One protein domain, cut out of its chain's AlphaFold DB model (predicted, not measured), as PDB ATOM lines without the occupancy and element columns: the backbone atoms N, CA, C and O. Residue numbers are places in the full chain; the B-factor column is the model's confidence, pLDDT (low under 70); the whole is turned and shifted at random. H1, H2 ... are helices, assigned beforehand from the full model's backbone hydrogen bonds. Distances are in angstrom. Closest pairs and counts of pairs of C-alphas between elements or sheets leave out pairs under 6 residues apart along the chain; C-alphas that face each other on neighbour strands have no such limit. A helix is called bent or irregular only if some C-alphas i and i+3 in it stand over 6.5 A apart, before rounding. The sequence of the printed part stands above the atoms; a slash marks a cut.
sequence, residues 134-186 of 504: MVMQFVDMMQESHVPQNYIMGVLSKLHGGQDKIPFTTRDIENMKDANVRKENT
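What this domain is: This is residues 134 to 186 of the 504 residues of the protein "FAR1 domain-containing protein" of Oryza sativa subsp. indica (UniProt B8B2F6). The longest helix, H3, packs with its first part at a steep angle on a loose hairpin of two shorter helices, H1 and H2, and its free end, residues 181 to 185 together with Thr 186, sticks out beyond them. Residues 160 to 169 form the loop that leads from the end of H2 to the beginning of H3. The printed part has 53 residues, with three named helices in the order H1, H2, H3 and no named strand, and its class is all helix. It is compact, with a radius of gyration of the C-alphas of 11.2 A, yet elongated in outline, spanning 37 by 19 by 18 A.

Where its parts are: H3 holds residues 170 to 185, Thr 170 to Asn 185, and measures 22.7 A from first to last C-alpha. It begins at C-alpha 170 (159.674, -0.016, 244.016) and ends at C-alpha 185 (155.112, -13.845, 261.457). H2 holds residues 149 to 159 and is 15.2 A long. H1 holds residues 134 to 144 and is 15.4 A long, beginning at C-alpha 134 (143.152, 2.930, 248.443).

How they stand to each other: H3 touches H2 with its residues 170 to 174 alone, and the closest C-alphas, those of Met 153 and Thr 170, are 6.8 A apart. These two helices run opposite ways at a steep tilt of 59 degrees. H3 also only just touches H1, with 3 pairs of C-alphas within 8 A, and does so with residues 173 to 177 alone. The closest C-alphas there are those of Gln 143 and Lys 177, 7.4 A apart. H1 and H3 run the same way at a steep tilt of 65 degrees. H1 and H2 form a helical hairpin, running opposite ways at a shallow tilt of 28 degrees. They only just touch, with 3 pairs of C-alphas within 8 A, and their closest C-alphas, those of Val 139 and Ile 152, are 6.9 A apart. The helix packing is mostly crossed, the helices standing at steep tilts, but only just: of 3 touching pairs, 1 is at a shallow tilt. In H1, H2 and H3 every O i to N i+4 pair is within hydrogen-bond range, and no helix is bent or irregular.

The domain as a whole: The two C-alphas farthest apart are those of Gly 161 and Thr 186, 37.2 A. The first and last printed C-alphas, those of Met 134 and Thr 186, are 25.1 A apart. Residues 181 to 186, of which 181 to 185 belong to H3, stand free. The printed part has no cut. The link from H1 to H2, 4 residues, is tight, and the link from H2 to H3, 10 residues, is short. The mean pLDDT of the printed part is 83.5, and no printed residue is under 70.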
ATOM      1  N   MET A 134     143.761   3.712 249.523       83.06
ATOM      2  CA  MET A 134     143.152   2.930 248.443       83.06
ATOM      3  C   MET A 134     144.213   2.305 247.533       83.06
ATOM      4  O   MET A 134     144.084   1.157 247.105       83.06
ATOM      5  N   VAL A 135     145.283   3.051 247.243       84.19
ATOM      6  CA  VAL A 135     146.404   2.555 246.436       84.19
ATOM      7  C   VAL A 135     147.173   1.486 247.206       84.19
ATOM      8  O   VAL A 135     147.528   0.466 246.621       84.19
ATOM      9  N   MET A 136     147.400   1.680 248.505       85.00
ATOM     10  CA  MET A 136     148.104   0.702 249.337       85.00
ATOM     11  C   MET A 136     147.308  -0.600 249.471       85.00
ATOM     12  O   MET A 136     147.867  -1.660 249.218       85.00
ATOM     13  N   GLN A 137     145.993  -0.523 249.709       85.56
ATOM     14  CA  GLN A 137     145.106  -1.696 249.708       85.56
ATOM     15  C   GLN A 137     145.121  -2.435 248.363       85.56
ATOM     16  O   GLN A 137     145.123  -3.665 248.313       85.56
ATOM     17  N   PHE A 138     145.161  -1.700 247.247       84.88
ATOM     18  CA  PHE A 138     145.303  -2.309 245.926       84.88
ATOM     19  C   PHE A 138     146.651  -3.031 245.763       84.88
ATOM     20  O   PHE A 138     146.708  -4.114 245.178       84.88
ATOM     21  N   VAL A 139     147.739  -2.451 246.280       87.44
ATOM     22  CA  VAL A 139     149.058  -3.096 246.275       87.44
ATOM     23  C   VAL A 139     149.043  -4.362 247.132       87.44
ATOM     24  O   VAL A 139     149.522  -5.385 246.647       87.44
ATOM     25  N   ASP A 140     148.464  -4.325 248.333       86.69
ATOM     26  CA  ASP A 140     148.339  -5.488 249.222       86.69
ATOM     27  C   ASP A 140     147.588  -6.636 248.527       86.69
ATOM     28  O   ASP A 140     148.132  -7.728 248.380       86.69
ATOM     29  N   MET A 141     146.415  -6.365 247.943       83.75
ATOM     30  CA  MET A 141     145.630  -7.359 247.189       83.75
ATOM     31  C   MET A 141     146.433  -8.018 246.051       83.75
ATOM     32  O   MET A 141     146.332  -9.223 245.793       83.75
ATOM     33  N   MET A 142     147.234  -7.229 245.333       85.31
ATOM     34  CA  MET A 142     148.075  -7.729 244.243       85.31
ATOM     35  C   MET A 142     149.244  -8.574 244.769       85.31
ATOM     36  O   MET A 142     149.622  -9.559 244.129       85.31
ATOM     37  N   GLN A 143     149.808  -8.216 245.925       87.69
ATOM     38  CA  GLN A 143     150.868  -8.978 246.587       87.69
ATOM     39  C   GLN A 143     150.357 -10.310 247.146       87.69
ATOM     40  O   GLN A 143     151.014 -11.329 246.928       87.69
ATOM     41  N   GLU A 144     149.183 -10.319 247.780       82.31
ATOM     42  CA  GLU A 144     148.477 -11.528 248.234       82.31
ATOM     43  C   GLU A 144     148.153 -12.466 247.065       82.31
ATOM     44  O   GLU A 144     148.230 -13.684 247.176       82.31
ATOM     45  N   SER A 145     147.875 -11.898 245.888       82.19
ATOM     46  CA  SER A 145     147.681 -12.651 244.643       82.19
ATOM     47  C   SER A 145     148.994 -13.115 243.988       82.19
ATOM     48  O   SER A 145     148.984 -13.570 242.842       82.19
ATOM     49  N   HIS A 146     150.131 -12.966 244.674       80.44
ATOM     50  CA  HIS A 146     151.477 -13.309 244.207       80.44
ATOM     51  C   HIS A 146     151.878 -12.651 242.873       80.44
ATOM     52  O   HIS A 146     152.681 -13.195 242.109       80.44
ATOM     53  N   VAL A 147     151.353 -11.456 242.579       80.88
ATOM     54  CA  VAL A 147     151.746 -10.709 241.380       80.88
ATOM     55  C   VAL A 147     153.174 -10.176 241.560       80.88
ATOM     56  O   VAL A 147     153.461  -9.519 242.565       80.88
ATOM     57  N   PRO A 148     154.092 -10.391 240.596       80.88
ATOM     58  CA  PRO A 148     155.447  -9.874 240.728       80.88
ATOM     59  C   PRO A 148     155.459  -8.335 240.741       80.88
ATOM     60  O   PRO A 148     154.734  -7.675 239.992       80.88
ATOM     61  N   GLN A 149     156.299  -7.740 241.589       81.00
ATOM     62  CA  GLN A 149     156.251  -6.306 241.910       81.00
ATOM     63  C   GLN A 149     156.491  -5.380 240.712       81.00
ATOM     64  O   GLN A 149     155.934  -4.284 240.656       81.00
ATOM     65  N   ASN A 150     157.270  -5.812 239.718       81.06
ATOM     66  CA  ASN A 150     157.473  -5.060 238.478       81.06
ATOM     67  C   ASN A 150     156.154  -4.848 237.709       81.06
ATOM     68  O   ASN A 150     155.965  -3.797 237.098       81.06
ATOM     69  N   TYR A 151     155.217  -5.801 237.772       82.00
ATOM     70  CA  TYR A 151     153.885  -5.644 237.184       82.00
ATOM     71  C   TYR A 151     153.020  -4.690 238.000       82.00
ATOM     72  O   TYR A 151     152.337  -3.852 237.409       82.00
ATOM     73  N   ILE A 152     153.092  -4.760 239.333       86.00
ATOM     74  CA  ILE A 152     152.397  -3.825 240.229       86.00
ATOM     75  C   ILE A 152     152.835  -2.390 239.911       86.00
ATOM     76  O   ILE A 152     151.998  -1.535 239.628       86.00
ATOM     77  N   MET A 153     154.146  -2.146 239.818       86.62
ATOM     78  CA  MET A 153     154.698  -0.848 239.410       86.62
ATOM     79  C   MET A 153     154.242  -0.421 238.012       86.62
ATOM     80  O   MET A 153     153.993   0.760 237.779       86.62
ATOM     81  N   GLY A 154     154.107  -1.365 237.075       85.56
ATOM     82  CA  GLY A 154     153.582  -1.096 235.736       85.56
ATOM     83  C   GLY A 154     152.119  -0.641 235.740       85.56
ATOM     84  O   GLY A 154     151.758   0.265 234.990       85.56
ATOM     85  N   VAL A 155     151.280  -1.234 236.593       84.44
ATOM     86  CA  VAL A 155     149.880  -0.817 236.771       84.44
ATOM     87  C   VAL A 155     149.810   0.545 237.453       84.44
ATOM     88  O   VAL A 155     149.155   1.446 236.933       84.44
ATOM     89  N   LEU A 156     150.549   0.738 238.548       86.56
ATOM     90  CA  LEU A 156     150.611   2.015 239.262       86.56
ATOM     91  C   LEU A 156     151.103   3.148 238.358       86.56
ATOM     92  O   LEU A 156     150.522   4.227 238.344       86.56
ATOM     93  N   SER A 157     152.108   2.890 237.519       86.38
ATOM     94  CA  SER A 157     152.574   3.867 236.535       86.38
ATOM     95  C   SER A 157     151.480   4.296 235.563       86.38
ATOM     96  O   SER A 157     151.494   5.442 235.124       86.38
ATOM     97  N   LYS A 158     150.552   3.407 235.192       81.06
ATOM     98  CA  LYS A 158     149.422   3.769 234.327       81.06
ATOM     99  C   LYS A 158     148.372   4.567 235.091       81.06
ATOM    100  O   LYS A 158     147.878   5.549 234.550       81.06
ATOM    101  N   LEU A 159     148.078   4.178 236.333       81.69
ATOM    102  CA  LEU A 159     147.124   4.878 237.198       81.69
ATOM    103  C   LEU A 159     147.572   6.315 237.505       81.69
ATOM    104  O   LEU A 159     146.767   7.234 237.433       81.69
ATOM    105  N   HIS A 160     148.866   6.518 237.759       81.44
ATOM    106  CA  HIS A 160     149.446   7.837 238.034       81.44
ATOM    107  C   HIS A 160     149.862   8.610 236.766       81.44
ATOM    108  O   HIS A 160     150.334   9.743 236.862       81.44
ATOM    109  N   GLY A 161     149.694   8.034 235.568       81.88
ATOM    110  CA  GLY A 161     150.019   8.697 234.301       81.88
ATOM    111  C   GLY A 161     151.517   8.945 234.072       81.88
ATOM    112  O   GLY A 161     151.876   9.956 233.460       81.88
ATOM    113  N   GLY A 162     152.374   8.060 234.592       80.69
ATOM    114  CA  GLY A 162     153.836   8.088 234.471       80.69
ATOM    115  C   GLY A 162     154.552   7.522 235.707       80.69
ATOM    116  O   GLY A 162     154.026   7.584 236.816       80.69
ATOM    117  N   GLN A 163     155.757   6.962 235.535       80.56
ATOM    118  CA  GLN A 163     156.587   6.468 236.654       80.56
ATOM    119  C   GLN A 163     157.183   7.599 237.506       80.56
ATOM    120  O   GLN A 163     157.532   7.409 238.670       80.56
ATOM    121  N   ASP A 164     157.344   8.771 236.906       80.62
ATOM    122  CA  ASP A 164     157.806  10.017 237.510       80.62
ATOM    123  C   ASP A 164     156.782  10.624 238.478       80.62
ATOM    124  O   ASP A 164     157.169  11.345 239.395       80.62
ATOM    125  N   LYS A 165     155.501  10.286 238.301       81.25
ATOM    126  CA  LYS A 165     154.373  10.780 239.105       81.25
ATOM    127  C   LYS A 165     153.979   9.851 240.253       81.25
ATOM    128  O   LYS A 165     153.089  10.189 241.029       81.25
ATOM    129  N   ILE A 166     154.617   8.686 240.368       85.75
ATOM    130  CA  ILE A 166     154.387   7.773 241.490       85.75
ATOM    131  C   ILE A 166     155.086   8.359 242.731       85.75
ATOM    132  O   ILE A 166     156.294   8.610 242.674       85.75
ATOM    133  N   PRO A 167     154.375   8.556 243.858       82.50
ATOM    134  CA  PRO A 167     154.932   9.217 245.041       82.50
ATOM    135  C   PRO A 167     155.911   8.345 245.844       82.50
ATOM    136  O   PRO A 167     156.527   8.820 246.793       82.50
ATOM    137  N   PHE A 168     156.080   7.075 245.479       85.56
ATOM    138  CA  PHE A 168     156.942   6.114 246.163       85.56
ATOM    139  C   PHE A 168     157.726   5.243 245.175       85.56
ATOM    140  O   PHE A 168     157.473   5.213 243.970       85.56
ATOM    141  N   THR A 169     158.735   4.546 245.693       86.56
ATOM    142  CA  THR A 169     159.660   3.725 244.906       86.56
ATOM    143  C   THR A 169     159.271   2.247 244.922       86.56
ATOM    144  O   THR A 169     158.545   1.794 245.803       86.56
ATOM    145  N   THR A 170     159.817   1.453 243.995       86.56
ATOM    146  CA  THR A 170     159.674  -0.016 244.016       86.56
ATOM    147  C   THR A 170     160.160  -0.611 245.337       86.56
ATOM    148  O   THR A 170     159.504  -1.480 245.902       86.56
ATOM    149  N   ARG A 171     161.247  -0.060 245.896       87.62
ATOM    150  CA  ARG A 171     161.774  -0.491 247.192       87.62
ATOM    151  C   ARG A 171     160.798  -0.241 248.343       87.62
ATOM    152  O   ARG A 171     160.814  -0.970 249.323       87.62
ATOM    153  N   ASP A 172     159.938   0.771 248.244       87.38
ATOM    154  CA  ASP A 172     158.916   1.015 249.266       87.38
ATOM    155  C   ASP A 172     157.833  -0.067 249.262       87.38
ATOM    156  O   ASP A 172     157.369  -0.447 250.334       87.38
ATOM    157  N   ILE A 173     157.483  -0.592 248.083       86.44
ATOM    158  CA  ILE A 173     156.562  -1.726 247.928       86.44
ATOM    159  C   ILE A 173     157.190  -3.015 248.470       86.44
ATOM    160  O   ILE A 173     156.514  -3.786 249.148       86.44
ATOM    161  N   GLU A 174     158.480  -3.240 248.205       87.19
ATOM    162  CA  GLU A 174     159.251  -4.346 248.794       87.19
ATOM    163  C   GLU A 174     159.251  -4.272 250.317       87.19
ATOM    164  O   GLU A 174     158.800  -5.198 250.980       87.19
ATOM    165  N   ASN A 175     159.659  -3.128 250.869       88.44
ATOM    166  CA  ASN A 175     159.706  -2.927 252.312       88.44
ATOM    167  C   ASN A 175     158.320  -3.080 252.965       88.44
ATOM    168  O   ASN A 175     158.237  -3.458 254.132       88.44
ATOM    169  N   MET A 176     157.242  -2.746 252.244       85.25
ATOM    170  CA  MET A 176     155.871  -2.960 252.705       85.25
ATOM    171  C   MET A 176     155.532  -4.448 252.762       85.25
ATOM    172  O   MET A 176     155.067  -4.907 253.799       85.25
ATOM    173  N   LYS A 177     155.844  -5.206 251.706       85.81
ATOM    174  CA  LYS A 177     155.686  -6.664 251.704       85.81
ATOM    175  C   LYS A 177     156.441  -7.291 252.876       85.81
ATOM    176  O   LYS A 177     155.870  -8.070 253.627       85.81
ATOM    177  N   ASP A 178     157.694  -6.894 253.078       84.94
ATOM    178  CA  ASP A 178     158.521  -7.394 254.180       84.94
ATOM    179  C   ASP A 178     157.958  -6.992 255.554       84.94
ATOM    180  O   ASP A 178     158.148  -7.693 256.545       84.94
ATOM    181  N   ALA A 179     157.292  -5.839 255.663       85.94
ATOM    182  CA  ALA A 179     156.598  -5.436 256.886       85.94
ATOM    183  C   ALA A 179     155.334  -6.273 257.132       85.94
ATOM    184  O   ALA A 179     155.105  -6.675 258.270       85.94
ATOM    185  N   ASN A 180     154.560  -6.573 256.086       83.75
ATOM    186  CA  ASN A 180     153.375  -7.425 256.174       83.75
ATOM    187  C   ASN A 180     153.760  -8.853 256.577       83.75
ATOM    188  O   ASN A 180     153.211  -9.364 257.544       83.75
ATOM    189  N   VAL A 181     154.783  -9.432 255.940       82.69
ATOM    190  CA  VAL A 181     155.323 -10.754 256.310       82.69
ATOM    191  C   VAL A 181     155.797 -10.763 257.761       82.69
ATOM    192  O   VAL A 181     155.442 -11.651 258.520       82.69
ATOM    193  N   ARG A 182     156.538  -9.740 258.210       81.19
ATOM    194  CA  ARG A 182     156.932  -9.646 259.628       81.19
ATOM    195  C   ARG A 182     155.732  -9.596 260.569       81.19
ATOM    196  O   ARG A 182     155.788 -10.194 261.633       81.19
ATOM    197  N   LYS A 183     154.663  -8.893 260.182       80.69
ATOM    198  CA  LYS A 183     153.434  -8.798 260.973       80.69
ATOM    199  C   LYS A 183     152.702 -10.140 261.041       80.69
ATOM    200  O   LYS A 183     152.272 -10.521 262.125       80.69
ATOM    201  N   GLU A 184     152.587 -10.848 259.922       75.19
ATOM    202  CA  GLU A 184     152.042 -12.212 259.875       75.19
ATOM    203  C   GLU A 184     152.853 -13.162 260.758       75.19
ATOM    204  O   GLU A 184     152.265 -13.956 261.498       75.19
ATOM    205  N   ASN A 185     154.178 -12.994 260.739       75.62
ATOM    206  CA  ASN A 185     155.112 -13.845 261.457       75.62
ATOM    207  C   ASN A 185     155.233 -13.545 262.957       75.62
ATOM    208  O   ASN A 185     155.830 -14.328 263.690       75.62
ATOM    209  N   THR A 186     154.666 -12.432 263.438       72.81
ATOM    210  CA  THR A 186     154.731 -12.040 264.862       72.81
ATOM    211  C   THR A 186     154.175 -13.126 265.791       72.81
ATOM    212  O   THR A 186     154.579 -13.206 266.944       72.81
TER     213      THR A 186